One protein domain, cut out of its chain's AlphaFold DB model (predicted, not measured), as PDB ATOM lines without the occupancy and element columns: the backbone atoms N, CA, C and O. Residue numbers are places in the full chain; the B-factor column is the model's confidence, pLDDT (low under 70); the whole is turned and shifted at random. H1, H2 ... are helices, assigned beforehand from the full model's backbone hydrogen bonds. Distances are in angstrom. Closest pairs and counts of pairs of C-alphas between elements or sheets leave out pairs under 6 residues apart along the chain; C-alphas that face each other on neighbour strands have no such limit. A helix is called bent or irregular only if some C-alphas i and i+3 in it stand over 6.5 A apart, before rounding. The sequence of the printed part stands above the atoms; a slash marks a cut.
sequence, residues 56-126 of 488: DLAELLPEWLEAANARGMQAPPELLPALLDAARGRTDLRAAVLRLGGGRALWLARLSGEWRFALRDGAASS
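AT A GLANCE: This is residues 56 to 126 of the 488 residues of an uncharacterized protein of Streptomyces sp. RB5 (UniProt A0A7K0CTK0). Two helical hairpins pack on each other, H2 with H3a making the middle and H3b with H4 covering one side of it, while H1 packs on H3a at the opposite side. H2 and H3a run nearly side by side, and H4 crosses both at a wide angle; H3a and H3b are the two arms of one strongly bent helix that leads from the first hairpin into the second. The printed part has 71 residues with four named helices, H1, H2, H3 and H4 in that order, and no named strand: the class is all helix. It is compact, with a radius of gyration of the C-alphas of 11.0 A, and a rounded outline of 29 by 25 by 24 A.

HOW THE PARTS SIT: H1, residues 58 to 70, touches H3a, residues 91 to 100, closest at the C-alphas of Asn 69 and Leu 100, 5.9 A apart; they run the same way at a steep tilt of 36 degrees, only just past shallow. H2, residues 77 to 89, is apart from H1. With its residues 83 to 88 alone H2 touches H3a, and the two form a helical hairpin, opposite ways at a shallow tilt of 22 degrees, with the C-alphas of Ala 87 and Arg 94 closest at 4.8 A. H3b, residues 103 to 111, touches H2, closest at the C-alphas of Leu 80 and Ala 105, 6.9 A. H3b and H4, residues 113 to 124, form a second helical hairpin, opposite ways at a steep tilt of 41 degrees, with the C-alphas of Ala 109 and Trp 115 closest at 4.9 A. With residues 118 to 122 alone H4 touches H3a, about perpendicular at 78 degrees, closest at the C-alphas of Leu 98 and Gly 122, 6.2 A. The O i to N i+4 pairs within hydrogen-bond range are 7 of 9 in H1, 7 of 9 in H2, 4 of 6 in H3a, 4 of 5 in H3b and 5 of 8 in H4.

IN THESE COORDINATES: H1 begins at C-alpha 58 (212.001, 210.464, 130.578) and is 19.8 A long; H2 is 19.7 A long. H3, residues 91 to 111, was assigned as one helix by its hydrogen bonds but is bent: C-alphas 100 and 103 are 9.3 A apart. Its arm H3a is 15.1 A long and H3b 13.0 A. H4, 18.1 A long, ends at C-alpha 124 (187.238, 209.650, 128.285). H2, H3a and H4 are irregular, with 7.3 A between C-alphas 78 and 81, 7.2 A between 92 and 95 and 7.9 A between 114 and 117; H1 is only just so, with 6.9 A between 59 and 62.

THE WHOLE: The two C-alphas farthest apart are those of Asp 56 and Arg 110, 32.0 A. The printed part has no cut. The link from H1 to H2 is short, and those from H2 to H3 and from H3 to H4 are tight. The mean pLDDT of the printed part is 85.7; residues 121 to 126 are under 70.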
ATOM      1  N   ASP A  56     218.170 210.769 127.550       81.12
ATOM      2  CA  ASP A  56     216.972 211.292 128.216       81.12
ATOM      3  C   ASP A  56     216.009 210.132 128.490       81.12
ATOM      4  O   ASP A  56     215.297 209.654 127.600       81.12
ATOM      5  N   LEU A  57     216.032 209.616 129.720       81.31
ATOM      6  CA  LEU A  57     215.231 208.450 130.081       81.31
ATOM      7  C   LEU A  57     213.742 208.796 130.163       81.31
ATOM      8  O   LEU A  57     212.900 207.935 129.900       81.31
ATOM      9  N   ALA A  58     213.395 210.042 130.490       79.06
ATOM     10  CA  ALA A  58     212.001 210.464 130.578       79.06
ATOM     11  C   ALA A  58     211.286 210.355 129.218       79.06
ATOM     12  O   ALA A  58     210.106 209.994 129.170       79.06
ATOM     13  N   GLU A  59     212.005 210.582 128.116       85.50
ATOM     14  CA  GLU A  59     211.486 210.451 126.748       85.50
ATOM     15  C   GLU A  59     211.228 209.000 126.306       85.50
ATOM     16  O   GLU A  59     210.527 208.778 125.319       85.50
ATOM     17  N   LEU A  60     211.714 207.999 127.053       90.69
ATOM     18  CA  LEU A  60     211.461 206.575 126.785       90.69
ATOM     19  C   LEU A  60     210.211 206.030 127.492       90.69
ATOM     20  O   LEU A  60     209.759 204.919 127.201       90.69
ATOM     21  N   LEU A  61     209.615 206.800 128.407       92.81
ATOM     22  CA  LEU A  61     208.407 206.395 129.125       92.81
ATOM     23  C   LEU A  61     207.196 206.126 128.204       92.81
ATOM     24  O   LEU A  61     206.538 205.104 128.426       92.81
ATOM     25  N   PRO A  62     206.885 206.948 127.175       91.75
ATOM     26  CA  PRO A  62     205.805 206.642 126.234       91.75
ATOM     27  C   PRO A  62     205.963 205.265 125.571       91.75
ATOM     28  O   PRO A  62     205.023 204.472 125.562       91.75
ATOM     29  N   GLU A  63     207.163 204.947 125.073       91.88
ATOM     30  CA  GLU A  63     207.452 203.668 124.409       91.88
ATOM     31  C   GLU A  63     207.306 202.489 125.374       91.88
ATOM     32  O   GLU A  63     206.707 201.470 125.026       91.88
ATOM     33  N   TRP A  64     207.788 202.640 126.613       95.12
ATOM     34  CA  TRP A  64     207.623 201.623 127.648       95.12
ATOM     35  C   TRP A  64     206.139 201.338 127.938       95.12
ATOM     36  O   TRP A  64     205.727 200.177 128.000       95.12
ATOM     37  N   LEU A  65     205.328 202.394 128.093       95.25
ATOM     38  CA  LEU A  65     203.897 202.286 128.390       95.25
ATOM     39  C   LEU A  65     203.131 201.615 127.249       95.25
ATOM     40  O   LEU A  65     202.314 200.731 127.506       95.25
ATOM     41  N   GLU A  66     203.394 202.005 126.000       92.56
ATOM     42  CA  GLU A  66     202.769 201.378 124.832       92.56
ATOM     43  C   GLU A  66     203.166 199.903 124.712       92.56
ATOM     44  O   GLU A  66     202.301 199.042 124.553       92.56
ATOM     45  N   ALA A  67     204.448 199.571 124.891       93.00
ATOM     46  CA  ALA A  67     204.924 198.191 124.825       93.00
ATOM     47  C   ALA A  67     204.320 197.288 125.919       93.00
ATOM     48  O   ALA A  67     204.032 196.114 125.652       93.00
ATOM     49  N   ALA A  68     204.113 197.814 127.132       95.44
ATOM     50  CA  ALA A  68     203.453 197.104 128.230       95.44
ATOM     51  C   ALA A  68     201.937 196.953 127.996       95.44
ATOM     52  O   ALA A  68     201.381 195.869 128.193       95.44
ATOM     53  N   ASN A  69     201.271 198.012 127.522       93.94
ATOM     54  CA  ASN A  69     199.843 197.994 127.193       93.94
ATOM     55  C   ASN A  69     199.522 197.048 126.030       93.94
ATOM     56  O   ASN A  69     198.538 196.318 126.105       93.94
ATOM     57  N   ALA A  70     200.358 197.010 124.987       91.81
ATOM     58  CA  ALA A  70     200.208 196.091 123.856       91.81
ATOM     59  C   ALA A  70     200.293 194.615 124.281       91.81
ATOM     60  O   ALA A  70     199.687 193.750 123.657       91.81
ATOM     61  N   ARG A  71     201.008 194.327 125.376       92.88
ATOM     62  CA  ARG A  71     201.082 192.997 126.006       92.88
ATOM     63  C   ARG A  71     199.974 192.755 127.037       92.88
ATOM     64  O   ARG A  71     199.981 191.730 127.713       92.88
ATOM     65  N   GLY A  72     199.045 193.699 127.190       90.75
ATOM     66  CA  GLY A  72     197.919 193.600 128.113       90.75
ATOM     67  C   GLY A  72     198.324 193.553 129.585       90.75
ATOM     68  O   GLY A  72     197.594 192.964 130.372       90.75
ATOM     69  N   MET A  73     199.469 194.125 129.969       93.69
ATOM     70  CA  MET A  73     199.966 194.078 131.350       93.69
ATOM     71  C   MET A  73     199.237 195.057 132.283       93.69
ATOM     72  O   MET A  73     198.593 196.005 131.830       93.69
ATOM     73  N   GLN A  74     199.353 194.843 133.599       93.56
ATOM     74  CA  GLN A  74     198.910 195.798 134.627       93.56
ATOM     75  C   GLN A  74     200.068 196.588 135.241       93.56
ATOM     76  O   GLN A  74     201.165 196.062 135.440       93.56
ATOM     77  N   ALA A  75     199.799 197.840 135.620       94.31
ATOM     78  CA  ALA A  75     200.762 198.673 136.335       94.31
ATOM     79  C   ALA A  75     201.166 198.050 137.691       94.31
ATOM     80  O   ALA A  75     200.285 197.636 138.457       94.31
ATOM     81  N   PRO A  76     202.467 198.059 138.049       94.62
ATOM     82  CA  PRO A  76     202.913 197.740 139.403       94.62
ATOM     83  C   PRO A  76     202.253 198.695 140.416       94.62
ATOM     84  O   PRO A  76     202.404 199.913 140.268       94.62
ATOM     85  N   PRO A  77     201.503 198.195 141.419       92.31
ATOM     86  CA  PRO A  77     200.749 199.052 142.336       92.31
ATOM     87  C   PRO A  77     201.617 200.088 143.062       92.31
ATOM     88  O   PRO A  77     201.175 201.218 143.254       92.31
ATOM     89  N   GLU A  78     202.851 199.733 143.406       94.38
ATOM     90  CA  GLU A  78     203.824 200.600 144.074       94.38
ATOM     91  C   GLU A  78     204.320 201.773 143.204       94.38
ATOM     92  O   GLU A  78     204.725 202.797 143.746       94.38
ATOM     93  N   LEU A  79     204.251 201.663 141.871       96.12
ATOM     94  CA  LEU A  79     204.687 202.711 140.931       96.12
ATOM     95  C   LEU A  79     203.524 203.546 140.381       96.12
ATOM     96  O   LEU A  79     203.739 204.533 139.677       96.12
ATOM     97  N   LEU A  80     202.284 203.172 140.696       93.75
ATOM     98  CA  LEU A  80     201.095 203.819 140.157       93.75
ATOM     99  C   LEU A  80     200.948 205.304 140.559       93.75
ATOM    100  O   LEU A  80     200.584 206.093 139.688       93.75
ATOM    101  N   PRO A  81     201.276 205.734 141.797       94.62
ATOM    102  CA  PRO A  81     201.311 207.159 142.139       94.62
ATOM    103  C   PRO A  81     202.274 207.965 141.255       94.62
ATOM    104  O   PRO A  81     201.883 208.974 140.675       94.62
ATOM    105  N   ALA A  82     203.501 207.470 141.064       94.31
ATOM    106  CA  ALA A  82     204.509 208.133 140.235       94.31
ATOM    107  C   ALA A  82     204.099 208.194 138.750       94.31
ATOM    108  O   ALA A  82     204.333 209.199 138.082       94.31
ATOM    109  N   LEU A  83     203.424 207.157 138.240       95.06
ATOM    110  CA  LEU A  83     202.816 207.167 136.905       95.06
ATOM    111  C   LEU A  83     201.728 208.244 136.770       95.06
ATOM    112  O   LEU A  83     201.687 208.960 135.768       95.06
ATOM    113  N   LEU A  84     200.853 208.379 137.771       93.94
ATOM    114  CA  LEU A  84     199.811 209.409 137.782       93.94
ATOM    115  C   LEU A  84     200.409 210.818 137.864       93.94
ATOM    116  O   LEU A  84     199.929 211.717 137.176       93.94
ATOM    117  N   ASP A  85     201.488 211.014 138.621       93.06
ATOM    118  CA  ASP A  85     202.224 212.281 138.642       93.06
ATOM    119  C   ASP A  85     202.925 212.591 137.318       93.06
ATOM    120  O   ASP A  85     202.935 213.745 136.869       93.06
ATOM    121  N   ALA A  86     203.458 211.570 136.642       91.06
ATOM    122  CA  ALA A  86     204.012 211.726 135.304       91.06
ATOM    123  C   ALA A  86     202.936 212.228 134.325       91.06
ATOM    124  O   ALA A  86     203.118 213.276 133.700       91.06
ATOM    125  N   ALA A  87     201.785 211.550 134.285       91.12
ATOM    126  CA  ALA A  87     200.626 211.886 133.453       91.12
ATOM    127  C   ALA A  87     199.952 213.223 133.827       91.12
ATOM    128  O   ALA A  87     199.386 213.916 132.976       91.12
ATOM    129  N   ARG A  88     200.051 213.645 135.093       88.94
ATOM    130  CA  ARG A  88     199.618 214.978 135.530       88.94
ATOM    131  C   ARG A  88     200.418 216.072 134.828       88.94
ATOM    132  O   ARG A  88     199.819 217.027 134.337       88.94
ATOM    133  N   GLY A  89     201.742 215.909 134.760       85.50
ATOM    134  CA  GLY A  89     202.649 216.865 134.113       85.50
ATOM    135  C   GLY A  89     202.785 216.717 132.593       85.50
ATOM    136  O   GLY A  89     203.289 217.633 131.958       85.50
ATOM    137  N   ARG A  90     202.357 215.587 132.012       86.81
ATOM    138  CA  ARG A  90     202.481 215.262 130.579       86.81
ATOM    139  C   ARG A  90     201.176 214.673 130.042       86.81
ATOM    140  O   ARG A  90     200.847 213.519 130.317       86.81
ATOM    141  N   THR A  91     200.408 215.487 129.318       85.25
ATOM    142  CA  THR A  91     199.072 215.135 128.799       85.25
ATOM    143  C   THR A  91     199.100 213.985 127.794       85.25
ATOM    144  O   THR A  91     198.181 213.171 127.792       85.25
ATOM    145  N   ASP A  92     200.169 213.881 127.003       84.69
ATOM    146  CA  ASP A  92     200.432 212.808 126.036       84.69
ATOM    147  C   ASP A  92     200.476 211.417 126.686       84.69
ATOM    148  O   ASP A  92     200.055 210.432 126.084       84.69
ATOM    149  N   LEU A  93     200.905 211.326 127.948       90.12
ATOM    150  CA  LEU A  93     201.009 210.055 128.670       90.12
ATOM    151  C   LEU A  93     199.682 209.570 129.262       90.12
ATOM    152  O   LEU A  93     199.568 208.403 129.642       90.12
ATOM    153  N   ARG A  94     198.685 210.450 129.403       91.12
ATOM    154  CA  ARG A  94     197.504 210.187 130.241       91.12
ATOM    155  C   ARG A  94     196.737 208.953 129.796       91.12
ATOM    156  O   ARG A  94     196.466 208.092 130.627       91.12
ATOM    157  N   ALA A  95     196.446 208.831 128.503       86.12
ATOM    158  CA  ALA A  95     195.713 207.686 127.970       86.12
ATOM    159  C   ALA A  95     196.455 206.362 128.231       86.12
ATOM    160  O   ALA A  95     195.865 205.404 128.736       86.12
ATOM    161  N   ALA A  96     197.762 206.321 127.960       90.25
ATOM    162  CA  ALA A  96     198.580 205.127 128.151       90.25
ATOM    163  C   ALA A  96     198.729 204.750 129.639       90.25
ATOM    164  O   ALA A  96     198.630 203.571 129.989       90.25
ATOM    165  N   VAL A  97     198.900 205.736 130.527       94.75
ATOM    166  CA  VAL A  97     198.967 205.532 131.985       94.75
ATOM    167  C   VAL A  97     197.641 205.024 132.541       94.75
ATOM    168  O   VAL A  97     197.633 204.093 133.345       94.75
ATOM    169  N   LEU A  98     196.517 205.599 132.114       91.25
ATOM    170  CA  LEU A  98     195.192 205.181 132.570       91.25
ATOM    171  C   LEU A  98     194.852 203.775 132.076       91.25
ATOM    172  O   LEU A  98     194.357 202.963 132.859       91.25
ATOM    173  N   ARG A  99     195.202 203.446 130.826       89.81
ATOM    174  CA  ARG A  99     195.078 202.085 130.284       89.81
ATOM    175  C   ARG A  99     195.899 201.089 131.100       89.81
ATOM    176  O   ARG A  99     195.366 200.059 131.510       89.81
ATOM    177  N   LEU A 100     197.158 201.399 131.407       93.50
ATOM    178  CA  LEU A 100     198.026 200.498 132.167       93.50
ATOM    179  C   LEU A 100     197.571 200.361 133.630       93.50
ATOM    180  O   LEU A 100     197.547 199.261 134.180       93.50
ATOM    181  N   GLY A 101     197.172 201.466 134.261       91.19
ATOM    182  CA  GLY A 101     196.745 201.517 135.659       91.19
ATOM    183  C   GLY A 101     195.334 200.980 135.924       91.19
ATOM    184  O   GLY A 101     195.025 200.613 137.061       91.19
ATOM    185  N   GLY A 102     194.489 200.911 134.892       86.25
ATOM    186  CA  GLY A 102     193.155 200.318 134.940       86.25
ATOM    187  C   GLY A 102     192.273 200.878 136.061       86.25
ATOM    188  O   GLY A 102     192.372 202.041 136.461       86.25
ATOM    189  N   GLY A 103     191.420 200.020 136.629       84.38
ATOM    190  CA  GLY A 103     190.511 200.407 137.713       84.38
ATOM    191  C   GLY A 103     191.220 200.925 138.973       84.38
ATOM    192  O   GLY A 103     190.652 201.743 139.701       84.38
ATOM    193  N   ARG A 104     192.473 200.510 139.218       88.88
ATOM    194  CA  ARG A 104     193.266 200.956 140.375       88.88
ATOM    195  C   ARG A 104     193.708 202.415 140.240       88.88
ATOM    196  O   ARG A 104     193.725 203.122 141.244       88.88
ATOM    197  N   ALA A 105     193.997 202.888 139.026       89.81
ATOM    198  CA  ALA A 105     194.324 204.295 138.774       89.81
ATOM    199  C   ALA A 105     193.139 205.214 139.097       89.81
ATOM    200  O   ALA A 105     193.291 206.200 139.816       89.81
ATOM    201  N   LEU A 106     191.942 204.845 138.631       86.19
ATOM    202  CA  LEU A 106     190.708 205.582 138.920       86.19
ATOM    203  C   LEU A 106     190.357 205.538 140.408       86.19
ATOM    204  O   LEU A 106     189.910 206.532 140.977       86.19
ATOM    205  N   TRP A 107     190.572 204.387 141.048       87.56
ATOM    206  CA  TRP A 107     190.400 204.242 142.488       87.56
ATOM    207  C   TRP A 107     191.326 205.184 143.269       87.56
ATOM    208  O   TRP A 107     190.830 205.931 144.108       87.56
ATOM    209  N   LEU A 108     192.624 205.235 142.942       89.50
ATOM    210  CA  LEU A 108     193.577 206.168 143.559       89.50
ATOM    211  C   LEU A 108     193.189 207.632 143.324       89.50
ATOM    212  O   LEU A 108     193.241 208.444 144.246       89.50
ATOM    213  N   ALA A 109     192.750 207.974 142.113       87.81
ATOM    214  CA  ALA A 109     192.350 209.334 141.764       87.81
ATOM    215  C   ALA A 109     191.107 209.832 142.522       87.81
ATOM    216  O   ALA A 109     190.943 211.036 142.704       87.81
ATOM    217  N   ARG A 110     190.243 208.931 143.014       83.94
ATOM    218  CA  ARG A 110     189.135 209.294 143.920       83.94
ATOM    219  C   ARG A 110     189.607 209.631 145.335       83.94
ATOM    220  O   ARG A 110     188.890 210.319 146.054       83.94
ATOM    221  N   LEU A 111     190.785 209.152 145.735       85.56
ATOM    222  CA  LEU A 111     191.344 209.359 147.073       85.56
ATOM    223  C   LEU A 111     192.228 210.612 147.170       85.56
ATOM    224  O   LEU A 111     192.411 211.124 148.272       85.56
ATOM    225  N   SER A 112     192.754 211.121 146.048       83.56
ATOM    226  CA  SER A 112     193.614 212.312 146.008       83.56
ATOM    227  C   SER A 112     193.161 213.326 144.959       83.56
ATOM    228  O   SER A 112     193.018 213.014 143.777       83.56
ATOM    229  N   GLY A 113     193.010 214.585 145.382       77.94
ATOM    230  CA  GLY A 113     192.649 215.696 144.498       77.94
ATOM    231  C   GLY A 113     193.699 216.014 143.426       77.94
ATOM    232  O   GLY A 113     193.355 216.604 142.400       77.94
ATOM    233  N   GLU A 114     194.951 215.599 143.618       85.38
ATOM    234  CA  GLU A 114     196.044 215.878 142.678       85.38
ATOM    235  C   GLU A 114     195.877 215.137 141.347       85.38
ATOM    236  O   GLU A 114     196.278 215.635 140.296       85.38
ATOM    237  N   TRP A 115     195.199 213.987 141.357       89.81
ATOM    238  CA  TRP A 115     194.992 213.158 140.169       89.81
ATOM    239  C   TRP A 115     193.582 213.286 139.591       89.81
ATOM    240  O   TRP A 115     193.133 212.418 138.853       89.81
ATOM    241  N   ARG A 116     192.873 214.396 139.849       80.56
ATOM    242  CA  ARG A 116     191.526 214.645 139.290       80.56
ATOM    243  C   ARG A 116     191.462 214.560 137.765       80.56
ATOM    244  O   ARG A 116     190.400 214.244 137.235       80.56
ATOM    245  N   PHE A 117     192.570 214.821 137.063       82.81
ATOM    246  CA  PHE A 117     192.642 214.619 135.612       82.81
ATOM    247  C   PHE A 117     192.307 213.169 135.238       82.81
ATOM    248  O   PHE A 117     191.594 212.955 134.273       82.81
ATOM    249  N   ALA A 118     192.723 212.183 136.038       83.12
ATOM    250  CA  ALA A 118     192.448 210.775 135.791       83.12
ATOM    251  C   ALA A 118     190.957 210.447 135.903       83.12
ATOM    252  O   ALA A 118     190.516 209.487 135.299       83.12
ATOM    253  N   LEU A 119     190.156 211.235 136.625       77.88
ATOM    254  CA  LEU A 119     188.700 211.061 136.644       77.88
ATOM    255  C   LEU A 119     188.029 211.696 135.420       77.88
ATOM    256  O   LEU A 119     187.019 211.185 134.960       77.88
ATOM    257  N   ARG A 120     188.596 212.782 134.877       70.19
ATOM    258  CA  ARG A 120     188.102 213.447 133.655       70.19
ATOM    259  C   ARG A 120     188.503 212.677 132.395       70.19
ATOM    260  O   ARG A 120     187.667 212.329 131.572       70.19
ATOM    261  N   ASP A 121     189.784 212.360 132.290       66.00
ATOM    262  CA  ASP A 121     190.398 211.714 131.129       66.00
ATOM    263  C   ASP A 121     190.256 210.198 131.215       66.00
ATOM    264  O   ASP A 121     190.154 209.509 130.204       66.00
ATOM    265  N   GLY A 122     190.200 209.664 132.435       53.06
ATOM    266  CA  GLY A 122     189.790 208.293 132.660       53.06
ATOM    267  C   GLY A 122     188.320 208.103 132.385       53.06
ATOM    268  O   GLY A 122     188.000 207.015 131.958       53.06
ATOM    269  N   ALA A 123     187.469 209.134 132.486       45.19
ATOM    270  CA  ALA A 123     186.126 209.056 131.933       45.19
ATOM    271  C   ALA A 123     186.153 209.014 130.387       45.19
ATOM    272  O   ALA A 123     185.514 208.167 129.776       45.19
ATOM    273  N   ALA A 124     187.009 209.800 129.731       44.47
ATOM    274  CA  ALA A 124     187.238 209.650 128.285       44.47
ATOM    275  C   ALA A 124     187.886 208.296 127.896       44.47
ATOM    276  O   ALA A 124     187.729 207.833 126.770       44.47
ATOM    277  N   SER A 125     188.580 207.634 128.830       43.12
ATOM    278  CA  SER A 125     189.178 206.297 128.665       43.12
ATOM    279  C   SER A 125     188.303 205.155 129.250       43.12
ATOM    280  O   SER A 125     188.650 203.983 129.097       43.12
ATOM    281  N   SER A 126     187.195 205.508 129.926       41.22
ATOM    282  CA  SER A 126     186.034 204.751 130.453       41.22
ATOM    283  C   SER A 126     185.333 205.501 131.624       41.22
ATOM    284  O   SER A 126     185.845 205.526 132.744       41.22
TER     285      SER A 126